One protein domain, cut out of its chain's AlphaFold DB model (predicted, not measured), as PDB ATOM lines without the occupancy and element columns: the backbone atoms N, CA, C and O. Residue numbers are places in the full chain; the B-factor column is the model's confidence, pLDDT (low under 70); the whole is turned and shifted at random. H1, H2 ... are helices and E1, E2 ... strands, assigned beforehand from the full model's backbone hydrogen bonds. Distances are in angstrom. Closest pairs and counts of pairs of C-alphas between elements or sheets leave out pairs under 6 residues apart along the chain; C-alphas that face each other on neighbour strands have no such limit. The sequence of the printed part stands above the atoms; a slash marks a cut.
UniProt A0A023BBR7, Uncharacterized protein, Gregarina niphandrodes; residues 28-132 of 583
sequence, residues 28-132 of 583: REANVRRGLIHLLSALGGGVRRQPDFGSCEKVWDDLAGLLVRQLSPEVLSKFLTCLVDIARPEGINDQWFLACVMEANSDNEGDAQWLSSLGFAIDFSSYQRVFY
ATOM      1  N   ARG A  28     106.153 169.496 277.862       61.09
ATOM      2  CA  ARG A  28     107.324 169.408 278.742       61.09
ATOM      3  C   ARG A  28     108.296 170.570 278.520       61.09
ATOM      4  O   ARG A  28     108.687 171.213 279.490       61.09
ATOM      5  N   GLU A  29     108.607 170.905 277.268       60.16
ATOM      6  CA  GLU A  29     109.441 172.060 276.902       60.16
ATOM      7  C   GLU A  29     108.828 173.387 277.395       60.16
ATOM      8  O   GLU A  29     109.526 174.219 277.977       60.16
ATOM      9  N   ALA A  30     107.513 173.576 277.238       67.94
ATOM     10  CA  ALA A  30     106.808 174.768 277.720       67.94
ATOM     11  C   ALA A  30     106.786 174.888 279.257       67.94
ATOM     12  O   ALA A  30     106.766 176.002 279.792       67.94
ATOM     13  N   ASN A  31     106.804 173.765 279.978       65.19
ATOM     14  CA  ASN A  31     106.902 173.747 281.439       65.19
ATOM     15  C   ASN A  31     108.336 174.019 281.907       65.19
ATOM     16  O   ASN A  31     108.526 174.877 282.766       65.19
ATOM     17  N   VAL A  32     109.344 173.405 281.278       62.31
ATOM     18  CA  VAL A  32     110.768 173.692 281.539       62.31
ATOM     19  C   VAL A  32     111.086 175.168 281.275       62.31
ATOM     20  O   VAL A  32     111.702 175.816 282.118       62.31
ATOM     21  N   ARG A  33     110.592 175.754 280.173       65.56
ATOM     22  CA  ARG A  33     110.752 177.194 279.888       65.56
ATOM     23  C   ARG A  33     110.085 178.093 280.929       65.56
ATOM     24  O   ARG A  33     110.696 179.073 281.344       65.56
ATOM     25  N   ARG A  34     108.865 177.774 281.380       67.25
ATOM     26  CA  ARG A  34     108.212 178.526 282.472       67.25
ATOM     27  C   ARG A  34     108.973 178.395 283.788       67.25
ATOM     28  O   ARG A  34     109.140 179.396 284.478       67.25
ATOM     29  N   GLY A  35     109.485 177.205 284.097       66.44
ATOM     30  CA  GLY A  35     110.331 176.983 285.265       66.44
ATOM     31  C   GLY A  35     111.627 177.787 285.218       66.44
ATOM     32  O   GLY A  35     111.958 178.449 286.190       66.44
ATOM     33  N   LEU A  36     112.299 177.831 284.065       65.62
ATOM     34  CA  LEU A  36     113.489 178.661 283.857       65.62
ATOM     35  C   LEU A  36     113.207 180.157 283.990       65.62
ATOM     36  O   LEU A  36     114.039 180.867 284.538       65.62
ATOM     37  N   ILE A  37     112.044 180.645 283.545       69.25
ATOM     38  CA  ILE A  37     111.652 182.047 283.762       69.25
ATOM     39  C   ILE A  37     111.440 182.325 285.257       69.25
ATOM     40  O   ILE A  37     111.914 183.349 285.745       69.25
ATOM     41  N   HIS A  38     110.793 181.421 286.002       68.06
ATOM     42  CA  HIS A  38     110.652 181.552 287.458       68.06
ATOM     43  C   HIS A  38     112.007 181.523 288.176       68.06
ATOM     44  O   HIS A  38     112.275 182.402 288.992       68.06
ATOM     45  N   LEU A  39     112.881 180.580 287.818       67.19
ATOM     46  CA  LEU A  39     114.226 180.444 288.373       67.19
ATOM     47  C   LEU A  39     115.085 181.685 288.075       67.19
ATOM     48  O   LEU A  39     115.657 182.265 288.991       67.19
ATOM     49  N   LEU A  40     115.101 182.176 286.829       67.50
ATOM     50  CA  LEU A  40     115.761 183.438 286.468       67.50
ATOM     51  C   LEU A  40     115.164 184.649 287.199       67.50
ATOM     52  O   LEU A  40     115.904 185.562 287.547       67.50
ATOM     53  N   SER A  41     113.853 184.668 287.461       69.56
ATOM     54  CA  SER A  41     113.223 185.756 288.225       69.56
ATOM     55  C   SER A  41     113.604 185.711 289.707       69.56
ATOM     56  O   SER A  41     113.755 186.759 290.328       69.56
ATOM     57  N   ALA A  42     113.789 184.514 290.272       65.81
ATOM     58  CA  ALA A  42     114.270 184.333 291.638       65.81
ATOM     59  C   ALA A  42     115.757 184.709 291.776       65.81
ATOM     60  O   ALA A  42     116.128 185.389 292.731       65.81
ATOM     61  N   LEU A  43     116.582 184.320 290.798       62.62
ATOM     62  CA  LEU A  43     118.025 184.591 290.757       62.62
ATOM     63  C   LEU A  43     118.348 186.051 290.384       62.62
ATOM     64  O   LEU A  43     119.338 186.605 290.854       62.62
ATOM     65  N   GLY A  44     117.482 186.713 289.610       64.12
ATOM     66  CA  GLY A  44     117.594 188.136 289.268       64.12
ATOM     67  C   GLY A  44     117.427 189.098 290.453       64.12
ATOM     68  O   GLY A  44     117.689 190.290 290.306       64.12
ATOM     69  N   GLY A  45     117.029 188.600 291.630       66.31
ATOM     70  CA  GLY A  45     117.067 189.344 292.895       66.31
ATOM     71  C   GLY A  45     118.461 189.434 293.532       66.31
ATOM     72  O   GLY A  45     118.592 190.001 294.617       66.31
ATOM     73  N   GLY A  46     119.483 188.870 292.884       68.62
ATOM     74  CA  GLY A  46     120.796 188.651 293.471       68.62
ATOM     75  C   GLY A  46     120.841 187.363 294.293       68.62
ATOM     76  O   GLY A  46     119.826 186.778 294.673       68.62
ATOM     77  N   VAL A  47     122.060 186.907 294.551       66.19
ATOM     78  CA  VAL A  47     122.329 185.596 295.140       66.19
ATOM     79  C   VAL A  47     122.046 185.612 296.644       66.19
ATOM     80  O   VAL A  47     122.700 186.334 297.396       66.19
ATOM     81  N   ARG A  48     121.073 184.812 297.101       74.19
ATOM     82  CA  ARG A  48     120.579 184.831 298.494       74.19
ATOM     83  C   ARG A  48     121.615 184.364 299.523       74.19
ATOM     84  O   ARG A  48     121.589 184.830 300.662       74.19
ATOM     85  N   ARG A  49     122.493 183.426 299.154       81.12
ATOM     86  CA  ARG A  49     123.583 182.883 299.986       81.12
ATOM     87  C   ARG A  49     124.791 182.581 299.106       81.12
ATOM     88  O   ARG A  49     124.623 182.217 297.952       81.12
ATOM     89  N   GLN A  50     126.004 182.674 299.644       85.56
ATOM     90  CA  GLN A  50     127.188 182.206 298.921       85.56
ATOM     91  C   GLN A  50     127.085 180.681 298.693       85.56
ATOM     92  O   GLN A  50     126.840 179.969 299.669       85.56
ATOM     93  N   PRO A  51     127.254 180.167 297.457       90.06
ATOM     94  CA  PRO A  51     127.207 178.728 297.209       90.06
ATOM     95  C   PRO A  51     128.339 177.976 297.912       90.06
ATOM     96  O   PRO A  51     129.503 178.368 297.819       90.06
ATOM     97  N   ASP A  52     127.998 176.867 298.573       90.75
ATOM     98  CA  ASP A  52     128.969 175.838 298.946       90.75
ATOM     99  C   ASP A  52     129.222 174.964 297.715       90.75
ATOM    100  O   ASP A  52     128.320 174.290 297.226       90.75
ATOM    101  N   PHE A  53     130.447 175.001 297.197       92.62
ATOM    102  CA  PHE A  53     130.856 174.188 296.056       92.62
ATOM    103  C   PHE A  53     131.452 172.829 296.456       92.62
ATOM    104  O   PHE A  53     131.645 171.979 295.588       92.62
ATOM    105  N   GLY A  54     131.737 172.603 297.743       90.12
ATOM    106  CA  GLY A  54     132.262 171.329 298.240       90.12
ATOM    107  C   GLY A  54     131.177 170.268 298.434       90.12
ATOM    108  O   GLY A  54     131.455 169.072 298.319       90.12
ATOM    109  N   SER A  55     129.937 170.685 298.700       92.50
ATOM    110  CA  SER A  55     128.812 169.773 298.892       92.50
ATOM    111  C   SER A  55     127.483 170.358 298.420       92.50
ATOM    112  O   SER A  55     127.261 171.560 298.526       92.50
ATOM    113  N   CYS A  56     126.601 169.497 297.915       93.69
ATOM    114  CA  CYS A  56     125.282 169.877 297.416       93.69
ATOM    115  C   CYS A  56     124.236 168.811 297.789       93.69
ATOM    116  O   CYS A  56     124.557 167.623 297.879       93.69
ATOM    117  N   GLU A  57     122.984 169.180 298.052       90.56
ATOM    118  CA  GLU A  57     121.901 168.204 298.193       90.56
ATOM    119  C   GLU A  57     121.609 167.552 296.835       90.56
ATOM    120  O   GLU A  57     121.418 168.224 295.821       90.56
ATOM    121  N   LYS A  58     121.542 166.217 296.813       90.00
ATOM    122  CA  LYS A  58     121.440 165.406 295.590       90.00
ATOM    123  C   LYS A  58     120.280 165.810 294.674       90.00
ATOM    124  O   LYS A  58     120.387 165.698 293.461       90.00
ATOM    125  N   VAL A  59     119.194 166.319 295.254       88.12
ATOM    126  CA  VAL A  59     118.039 166.856 294.525       88.12
ATOM    127  C   VAL A  59     118.423 167.960 293.528       88.12
ATOM    128  O   VAL A  59     117.899 167.991 292.415       88.12
ATOM    129  N   TRP A  60     119.363 168.831 293.898       92.12
ATOM    130  CA  TRP A  60     119.832 169.931 293.060       92.12
ATOM    131  C   TRP A  60     120.828 169.463 292.005       92.12
ATOM    132  O   TRP A  60     120.798 169.984 290.893       92.12
ATOM    133  N   ASP A  61     121.644 168.453 292.313       93.38
ATOM    134  CA  ASP A  61     122.536 167.799 291.347       93.38
ATOM    135  C   ASP A  61     121.744 167.042 290.264       93.38
ATOM    136  O   ASP A  61     121.938 167.277 289.068       93.38
ATOM    137  N   ASP A  62     120.758 166.229 290.663       89.75
ATOM    138  CA  ASP A  62     119.844 165.535 289.747       89.75
ATOM    139  C   ASP A  62     119.073 166.543 288.860       89.75
ATOM    140  O   ASP A  62     118.959 166.357 287.641       89.75
ATOM    141  N   LEU A  63     118.583 167.649 289.438       87.50
ATOM    142  CA  LEU A  63     117.907 168.723 288.698       87.50
ATOM    143  C   LEU A  63     118.852 169.461 287.738       87.50
ATOM    144  O   LEU A  63     118.484 169.705 286.584       87.50
ATOM    145  N   ALA A  64     120.059 169.808 288.182       92.50
ATOM    146  CA  ALA A  64     121.050 170.488 287.356       92.50
ATOM    147  C   ALA A  64     121.478 169.606 286.181       92.50
ATOM    148  O   ALA A  64     121.513 170.077 285.045       92.50
ATOM    149  N   GLY A  65     121.707 168.312 286.420       93.06
ATOM    150  CA  GLY A  65     122.016 167.343 285.374       93.06
ATOM    151  C   GLY A  65     120.888 167.207 284.351       93.06
ATOM    152  O   GLY A  65     121.147 167.053 283.157       93.06
ATOM    153  N   LEU A  66     119.628 167.335 284.775       87.69
ATOM    154  CA  LEU A  66     118.492 167.401 283.857       87.69
ATOM    155  C   LEU A  66     118.454 168.714 283.063       87.69
ATOM    156  O   LEU A  66     118.254 168.658 281.851       87.69
ATOM    157  N   LEU A  67     118.689 169.871 283.686       87.06
ATOM    158  CA  LEU A  67     118.747 171.159 282.982       87.06
ATOM    159  C   LEU A  67     119.882 171.188 281.945       87.06
ATOM    160  O   LEU A  67     119.636 171.525 280.788       87.06
ATOM    161  N   VAL A  68     121.086 170.742 282.314       92.50
ATOM    162  CA  VAL A  68     122.251 170.645 281.415       92.50
ATOM    163  C   VAL A  68     121.989 169.699 280.236       92.50
ATOM    164  O   VAL A  68     122.419 169.982 279.122       92.50
ATOM    165  N   ARG A  69     121.240 168.603 280.434       90.06
ATOM    166  CA  ARG A  69     120.870 167.665 279.352       90.06
ATOM    167  C   ARG A  69     119.727 168.151 278.455       90.06
ATOM    168  O   ARG A  69     119.585 167.634 277.350       90.06
ATOM    169  N   GLN A  70     118.868 169.052 278.936       86.81
ATOM    170  CA  GLN A  70     117.669 169.514 278.214       86.81
ATOM    171  C   GLN A  70     117.871 170.856 277.499       86.81
ATOM    172  O   GLN A  70     117.133 171.167 276.564       86.81
ATOM    173  N   LEU A  71     118.842 171.664 277.927       83.75
ATOM    174  CA  LEU A  71     119.168 172.944 277.302       83.75
ATOM    175  C   LEU A  71     120.247 172.768 276.234       83.75
ATOM    176  O   LEU A  71     121.182 171.991 276.402       83.75
ATOM    177  N   SER A  72     120.140 173.514 275.130       89.94
ATOM    178  CA  SER A  72     121.241 173.572 274.166       89.94
ATOM    179  C   SER A  72     122.443 174.292 274.795       89.94
ATOM    180  O   SER A  72     122.238 175.153 275.660       89.94
ATOM    181  N   PRO A  73     123.687 174.005 274.367       88.50
ATOM    182  CA  PRO A  73     124.879 174.640 274.929       88.50
ATOM    183  C   PRO A  73     124.832 176.172 274.898       88.50
ATOM    184  O   PRO A  73     125.299 176.821 275.828       88.50
ATOM    185  N   GLU A  74     124.208 176.776 273.883       88.00
ATOM    186  CA  GLU A  74     124.054 178.231 273.774       88.00
ATOM    187  C   GLU A  74     123.039 178.790 274.778       88.00
ATOM    188  O   GLU A  74     123.206 179.909 275.263       88.00
ATOM    189  N   VAL A  75     121.975 178.039 275.084       83.56
ATOM    190  CA  VAL A  75     120.971 178.435 276.084       83.56
ATOM    191  C   VAL A  75     121.518 178.230 277.493       83.56
ATOM    192  O   VAL A  75     121.357 179.121 278.322       83.56
ATOM    193  N   LEU A  76     122.204 177.112 277.746       87.19
ATOM    194  CA  LEU A  76     122.885 176.846 279.013       87.19
ATOM    195  C   LEU A  76     123.977 177.889 279.271       87.19
ATOM    196  O   LEU A  76     123.976 178.509 280.326       87.19
ATOM    197  N   SER A  77     124.845 178.159 278.291       85.94
ATOM    198  CA  SER A  77     125.876 179.196 278.395       85.94
ATOM    199  C   SER A  77     125.261 180.565 278.694       85.94
ATOM    200  O   SER A  77     125.671 181.203 279.659       85.94
ATOM    201  N   LYS A  78     124.213 180.976 277.960       83.88
ATOM    202  CA  LYS A  78     123.494 182.231 278.240       83.88
ATOM    203  C   LYS A  78     122.906 182.271 279.647       83.88
ATOM    204  O   LYS A  78     123.045 183.287 280.319       83.88
ATOM    205  N   PHE A  79     122.278 181.181 280.081       82.31
ATOM    206  CA  PHE A  79     121.698 181.046 281.413       82.31
ATOM    207  C   PHE A  79     122.771 181.162 282.505       82.31
ATOM    208  O   PHE A  79     122.599 181.942 283.435       82.31
ATOM    209  N   LEU A  80     123.911 180.479 282.359       85.12
ATOM    210  CA  LEU A  80     125.050 180.596 283.275       85.12
ATOM    211  C   LEU A  80     125.650 182.013 283.259       85.12
ATOM    212  O   LEU A  80     125.975 182.547 284.314       85.12
ATOM    213  N   THR A  81     125.697 182.687 282.103       82.88
ATOM    214  CA  THR A  81     126.060 184.117 282.009       82.88
ATOM    215  C   THR A  81     124.950 185.087 282.437       82.88
ATOM    216  O   THR A  81     125.123 186.292 282.296       82.88
ATOM    217  N   CYS A  82     123.823 184.613 282.975       79.81
ATOM    218  CA  CYS A  82     122.924 185.446 283.784       79.81
ATOM    219  C   CYS A  82     123.264 185.364 285.285       79.81
ATOM    220  O   CYS A  82     122.718 186.131 286.067       79.81
ATOM    221  N   LEU A  83     124.173 184.465 285.685       79.62
ATOM    222  CA  LEU A  83     124.612 184.231 287.069       79.62
ATOM    223  C   LEU A  83     125.989 184.870 287.351       79.62
ATOM    224  O   LEU A  83     126.708 184.417 288.238       79.62
ATOM    225  N   VAL A  84     126.371 185.892 286.567       63.47
ATOM    226  CA  VAL A  84     127.745 186.446 286.461       63.47
ATOM    227  C   VAL A  84     128.339 186.885 287.799       63.47
ATOM    228  O   VAL A  84     129.552 186.812 287.979       63.47
ATOM    229  N   ASP A  85     127.498 187.302 288.744       76.69
ATOM    230  CA  ASP A  85     127.921 187.742 290.077       76.69
ATOM    231  C   ASP A  85     128.548 186.607 290.917       76.69
ATOM    232  O   ASP A  85     129.141 186.865 291.965       76.69
ATOM    233  N   ILE A  86     128.458 185.351 290.458       82.56
ATOM    234  CA  ILE A  86     129.137 184.192 291.043       82.56
ATOM    235  C   ILE A  86     130.303 183.774 290.145       82.56
ATOM    236  O   ILE A  86     130.121 183.148 289.099       82.56
ATOM    237  N   ALA A  87     131.528 184.037 290.601       89.25
ATOM    238  CA  ALA A  87     132.717 183.456 289.991       89.25
ATOM    239  C   ALA A  87     132.685 181.923 290.131       89.25
ATOM    240  O   ALA A  87     132.686 181.387 291.242       89.25
ATOM    241  N   ARG A  88     132.666 181.214 288.999       91.44
ATOM    242  CA  ARG A  88     132.775 179.751 288.943       91.44
ATOM    243  C   ARG A  88     134.194 179.316 289.329       91.44
ATOM    244  O   ARG A  88     135.132 179.756 288.663       91.44
ATOM    245  N   PRO A  89     134.375 178.455 290.347       91.81
ATOM    246  CA  PRO A  89     135.686 177.899 290.665       91.81
ATOM    247  C   PRO A  89     136.237 177.043 289.518       91.81
ATOM    248  O   PRO A  89     135.479 176.382 288.803       91.81
ATOM    249  N   GLU A  90     137.560 177.036 289.361       92.50
ATOM    250  CA  GLU A  90     138.242 176.188 288.381       92.50
ATOM    251  C   GLU A  90     137.982 174.693 288.655       92.50
ATOM    252  O   GLU A  90     137.770 174.276 289.793       92.50
ATOM    253  N   GLY A  91     137.954 173.885 287.592       91.75
ATOM    254  CA  GLY A  91     137.675 172.443 287.650       91.75
ATOM    255  C   GLY A  91     136.193 172.060 287.750       91.75
ATOM    256  O   GLY A  91     135.814 171.010 287.241       91.75
ATOM    257  N   ILE A  92     135.326 172.905 288.318       94.25
ATOM    258  CA  ILE A  92     133.905 172.567 288.512       94.25
ATOM    259  C   ILE A  92     133.151 172.522 287.175       94.25
ATOM    260  O   ILE A  92     133.219 173.468 286.387       94.25
ATOM    261  N   ASN A  93     132.383 171.452 286.931       94.75
ATOM    262  CA  ASN A  93     131.560 171.280 285.724       94.75
ATOM    263  C   ASN A  93     130.218 172.057 285.776       94.75
ATOM    264  O   ASN A  93     129.788 172.524 286.830       94.75
ATOM    265  N   ASP A  94     129.558 172.226 284.622       94.06
ATOM    266  CA  ASP A  94     128.346 173.057 284.481       94.06
ATOM    267  C   ASP A  94     127.181 172.572 285.358       94.06
ATOM    268  O   ASP A  94     126.452 173.390 285.919       94.06
ATOM    269  N   GLN A  95     127.025 171.250 285.488       94.94
ATOM    270  CA  GLN A  95     125.996 170.620 286.318       94.94
ATOM    271  C   GLN A  95     126.231 170.943 287.794       94.94
ATOM    272  O   GLN A  95     125.335 171.461 288.453       94.94
ATOM    273  N   TRP A  96     127.438 170.700 288.304       95.88
ATOM    274  CA  TRP A  96     127.733 170.904 289.717       95.88
ATOM    275  C   TRP A  96     127.692 172.383 290.116       95.88
ATOM    276  O   TRP A  96     127.107 172.736 291.137       95.88
ATOM    277  N   PHE A  97     128.235 173.268 289.272       95.19
ATOM    278  CA  PHE A  97     128.113 174.711 289.485       95.19
ATOM    279  C   PHE A  97     126.639 175.128 289.578       95.19
ATOM    280  O   PHE A  97     126.250 175.813 290.523       95.19
ATOM    281  N   LEU A  98     125.802 174.672 288.640       93.69
ATOM    282  CA  LEU A  98     124.374 174.979 288.633       93.69
ATOM    283  C   LEU A  98     123.645 174.410 289.864       93.69
ATOM    284  O   LEU A  98     122.821 175.114 290.445       93.69
ATOM    285  N   ALA A  99     123.968 173.188 290.292       94.44
ATOM    286  CA  ALA A  99     123.398 172.556 291.483       94.44
ATOM    287  C   ALA A  99     123.635 173.406 292.744       94.44
ATOM    288  O   ALA A  99     122.679 173.824 293.401       94.44
ATOM    289  N   CYS A 100     124.897 173.760 293.007       94.06
ATOM    290  CA  CYS A 100     125.286 174.601 294.138       94.06
ATOM    291  C   CYS A 100     124.627 175.989 294.091       94.06
ATOM    292  O   CYS A 100     124.204 176.504 295.124       94.06
ATOM    293  N   VAL A 101     124.499 176.603 292.906       91.50
ATOM    294  CA  VAL A 101     123.836 177.912 292.768       91.50
ATOM    295  C   VAL A 101     122.324 177.819 292.996       91.50
ATOM    296  O   VAL A 101     121.753 178.745 293.574       91.50
ATOM    297  N   MET A 102     121.669 176.723 292.602       90.50
ATOM    298  CA  MET A 102     120.249 176.516 292.902       90.50
ATOM    299  C   MET A 102     120.022 176.307 294.406       90.50
ATOM    300  O   MET A 102     119.214 177.034 294.975       90.50
ATOM    301  N   GLU A 103     120.791 175.444 295.083       91.50
ATOM    302  CA  GLU A 103     120.702 175.260 296.547       91.50
ATOM    303  C   GLU A 103     120.991 176.556 297.328       91.50
ATOM    304  O   GLU A 103     120.344 176.876 298.326       91.50
ATOM    305  N   ALA A 104     121.946 177.360 296.860       88.00
ATOM    306  CA  ALA A 104     122.278 178.638 297.487       88.00
ATOM    307  C   ALA A 104     121.132 179.665 297.424       88.00
ATOM    308  O   ALA A 104     121.061 180.583 298.248       88.00
ATOM    309  N   ASN A 105     120.232 179.515 296.451       83.31
ATOM    310  CA  ASN A 105     119.095 180.401 296.224       83.31
ATOM    311  C   ASN A 105     117.744 179.772 296.573       83.31
ATOM    312  O   ASN A 105     116.734 180.479 296.536       83.31
ATOM    313  N   SER A 106     117.730 178.492 296.946       84.06
ATOM    314  CA  SER A 106     116.502 177.753 297.177       84.06
ATOM    315  C   SER A 106     115.734 178.260 298.394       84.06
ATOM    316  O   SER A 106     116.305 178.543 299.455       84.06
ATOM    317  N   ASP A 107     114.421 178.322 298.238       78.69
ATOM    318  CA  ASP A 107     113.438 178.538 299.284       78.69
ATOM    319  C   ASP A 107     112.608 177.255 299.382       78.69
ATOM    320  O   ASP A 107     111.721 177.025 298.561       78.69
ATOM    321  N   ASN A 108     112.940 176.390 300.350       69.31
ATOM    322  CA  ASN A 108     112.502 174.985 300.407       69.31
ATOM    323  C   ASN A 108     110.994 174.773 300.154       69.31
ATOM    324  O   ASN A 108     110.595 173.746 299.615       69.31
ATOM    325  N   GLU A 109     110.155 175.731 300.551       65.19
ATOM    326  CA  GLU A 109     108.701 175.693 300.372       65.19
ATOM    327  C   GLU A 109     108.262 176.083 298.944       65.19
ATOM    328  O   GLU A 109     107.431 175.401 298.338       65.19
ATOM    329  N   GLY A 110     108.863 177.129 298.367       69.81
ATOM    330  CA  GLY A 110     108.579 177.571 296.998       69.81
ATOM    331  C   GLY A 110     109.097 176.591 295.943       69.81
ATOM    332  O   GLY A 110     108.407 176.303 294.961       69.81
ATOM    333  N   ASP A 111     110.276 176.015 296.177       71.94
ATOM    334  CA  ASP A 111     110.890 175.079 295.237       71.94
ATOM    335  C   ASP A 111     110.215 173.711 295.237       71.94
ATOM    336  O   ASP A 111     110.086 173.098 294.178       71.94
ATOM    337  N   ALA A 112     109.699 173.248 296.378       65.94
ATOM    338  CA  ALA A 112     108.906 172.023 296.427       65.94
ATOM    339  C   ALA A 112     107.630 172.138 295.576       65.94
ATOM    340  O   ALA A 112     107.305 171.234 294.798       65.94
ATOM    341  N   GLN A 113     106.938 173.280 295.658       65.50
ATOM    342  CA  GLN A 113     105.765 173.558 294.831       65.50
ATOM    343  C   GLN A 113     106.133 173.676 293.341       65.50
ATOM    344  O   GLN A 113     105.428 173.143 292.477       65.50
ATOM    345  N   TRP A 114     107.259 174.324 293.030       72.81
ATOM    346  CA  TRP A 114     107.759 174.468 291.665       72.81
ATOM    347  C   TRP A 114     108.181 173.131 291.034       72.81
ATOM    348  O   TRP A 114     107.747 172.815 289.923       72.81
ATOM    349  N   LEU A 115     108.961 172.310 291.734       69.62
ATOM    350  CA  LEU A 115     109.461 171.031 291.222       69.62
ATOM    351  C   LEU A 115     108.330 170.011 291.039       69.62
ATOM    352  O   LEU A 115     108.285 169.320 290.017       69.62
ATOM    353  N   SER A 116     107.343 170.024 291.939       68.56
ATOM    354  CA  SER A 116     106.078 169.301 291.762       68.56
ATOM    355  C   SER A 116     105.347 169.727 290.475       68.56
ATOM    356  O   SER A 116     104.909 168.876 289.698       68.56
ATOM    357  N   SER A 117     105.313 171.030 290.152       63.03
ATOM    358  CA  SER A 117     104.706 171.540 288.905       63.03
ATOM    359  C   SER A 117     105.433 171.108 287.618       63.03
ATOM    360  O   SER A 117     104.824 171.053 286.547       63.03
ATOM    361  N   LEU A 118     106.720 170.751 287.716       60.09
ATOM    362  CA  LEU A 118     107.504 170.164 286.624       60.09
ATOM    363  C   LEU A 118     107.319 168.638 286.499       60.09
ATOM    364  O   LEU A 118     107.864 168.029 285.575       60.09
ATOM    365  N   GLY A 119     106.530 168.023 287.386       68.44
ATOM    366  CA  GLY A 119     106.292 166.581 287.424       68.44
ATOM    367  C   GLY A 119     107.354 165.793 288.191       68.44
ATOM    368  O   GLY A 119     107.383 164.567 288.085       68.44
ATOM    369  N   PHE A 120     108.221 166.460 288.962       67.31
ATOM    370  CA  PHE A 120     109.137 165.779 289.870       67.31
ATOM    371  C   PHE A 120     108.445 165.529 291.212       67.31
ATOM    372  O   PHE A 120     108.196 166.452 291.986       67.31
ATOM    373  N   ALA A 121     108.156 164.261 291.505       62.44
ATOM    374  CA  ALA A 121     107.767 163.828 292.842       62.44
ATOM    375  C   ALA A 121     109.020 163.782 293.731       62.44
ATOM    376  O   ALA A 121     109.691 162.754 293.821       62.44
ATOM    377  N   ILE A 122     109.372 164.924 294.322       61.88
ATOM    378  CA  ILE A 122     110.569 165.072 295.154       61.88
ATOM    379  C   ILE A 122     110.182 164.932 296.619       61.88
ATOM    380  O   ILE A 122     109.490 165.780 297.181       61.88
ATOM    381  N   ASP A 123     110.671 163.864 297.240       61.94
ATOM    382  CA  ASP A 123     110.572 163.670 298.678       61.94
ATOM    383  C   ASP A 123     111.730 164.377 299.396       61.94
ATOM    384  O   ASP A 123     112.787 163.795 299.672       61.94
ATOM    385  N   PHE A 124     111.494 165.645 299.736       62.91
ATOM    386  CA  PHE A 124     112.390 166.460 300.558       62.91
ATOM    387  C   PHE A 124     112.608 165.903 301.978       62.91
ATOM    388  O   PHE A 124     113.429 166.448 302.703       62.91
ATOM    389  N   SER A 125     111.936 164.832 302.423       50.91
ATOM    390  CA  SER A 125     112.300 164.186 303.695       50.91
ATOM    391  C   SER A 125     113.627 163.411 303.612       50.91
ATOM    392  O   SER A 125     114.272 163.175 304.636       50.91
ATOM    393  N   SER A 126     114.084 163.081 302.397       55.84
ATOM    394  CA  SER A 126     115.264 162.248 302.126       55.84
ATOM    395  C   SER A 126     116.512 163.050 301.709       55.84
ATOM    396  O   SER A 126     117.108 162.818 300.658       55.84
ATOM    397  N   TYR A 127     116.944 163.995 302.552       70.69
ATOM    398  CA  TYR A 127     118.134 164.832 302.315       70.69
ATOM    399  C   TYR A 127     119.455 164.032 302.266       70.69
ATOM    400  O   TYR A 127     120.203 163.966 303.245       70.69
ATOM    401  N   GLN A 128     119.780 163.448 301.110       83.88
ATOM    402  CA  GLN A 128     121.116 162.929 300.814       83.88
ATOM    403  C   GLN A 128     121.986 164.065 300.257       83.88
ATOM    404  O   GLN A 128     121.725 164.576 299.170       83.88
ATOM    405  N   ARG A 129     123.039 164.442 300.985       88.25
ATOM    406  CA  ARG A 129     124.064 165.376 300.503       88.25
ATOM    407  C   ARG A 129     125.166 164.608 299.768       88.25
ATOM    408  O   ARG A 129     125.648 163.589 300.260       88.25
ATOM    409  N   VAL A 130     125.519 165.088 298.582       89.56
ATOM    410  CA  VAL A 130     126.630 164.615 297.750       89.56
ATOM    411  C   VAL A 130     127.801 165.595 297.861       89.56
ATOM    412  O   VAL A 130     127.617 166.765 298.199       89.56
ATOM    413  N   PHE A 131     129.013 165.110 297.607       91.75
ATOM    414  CA  PHE A 131     130.248 165.893 297.682       91.75
ATOM    415  C   PHE A 131     130.899 165.961 296.310       91.75
ATOM    416  O   PHE A 131     130.839 164.983 295.560       91.75
ATOM    417  N   TYR A 132     131.533 167.090 295.997       90.44
ATOM    418  CA  TYR A 132     132.240 167.217 294.733       90.44
ATOM    419  C   TYR A 132     133.502 166.358 294.750       90.44
ATOM    420  O   TYR A 132     134.367 166.525 295.611       90.44
TER     421      TYR A 132
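This is residues 28 to 132 of the 583 residues of an uncharacterized protein of Gregarina niphandrodes (UniProt A0A023BBR7). A small two-stranded ribbon, E1 and E2, sits at one end of a core made by two crossing helices, H2 and H4. H3 lies near the other end of H2, and H1 and H5, side by side and running opposite ways, make a looser pair along one side of the core. The printed part has 105 residues, with five named helices and two named strands in the order H1, E1, H2, H3, H4, H5, E2; the sheet order is E1 - E2, antiparallel, and the class is mostly helix. The whole is compact, with a radius of gyration of the C-alphas of 12.9 A, and rounded, spanning 33 by 29 by 26 A.

Look first at E1, residues 55 to 57, and E2, residues 129 to 131: they are antiparallel neighbours at 149 degrees, with N 56 and O 130 at 2.9 A and N 130 and O 56 at 2.8 A, both within hydrogen-bond range. From E1 a tight link leads into H2, residues 58 to 70, where the C-alphas of Lys 58 and Arg 129 of E2 are 5.6 A apart. H4, residues 94 to 105, has its closest C-alpha to E1 at Cys 100, 5.7 A from that of Cys 56. H2 and H4 touch, closest at the C-alphas of Trp 60 and Ala 99, 4.7 A, with a steep tilt of 52 degrees, opposite ways. H3, residues 73 to 80, is close to H2 but not clearly touching, with the C-alphas of Val 68 and Leu 76 closest at 6.7 A. H1, residues 28 to 43, and H5, residues 108 to 117, are close but not clearly touching, closest at the C-alphas of Gly 35 and Trp 114, 7.3 A, with a shallow tilt of 19 degrees, opposite ways. H1 and H2 are apart, but only just, at 8.5 A. In H1, H2, H3, H4 and H5 every O i to N i+4 pair is within hydrogen-bond range.

Find C-alpha 28 at (107.324, 169.408, 278.742); from there H1 runs 22.1 A to C-alpha 43. E1 covers 7.1 A, and H2 runs 18.2 A from C-alpha 58 at (121.440, 165.406, 295.590). H3 is 10.3 A long, H4 16.7 A and H5 14.3 A. E2 covers 6.8 A and ends at C-alpha 131, (130.248, 165.893, 297.682).

The C-alphas farthest apart are those of Glu 74 and Ser 125, 35.1 A. The printed part has no cut. The links H1 to E1, H3 to H4 and H5 to E2 are long. The mean pLDDT of the printed part is 79.6; look for values under 70 in 38 residues, among them 28 to 47 and 115 to 126.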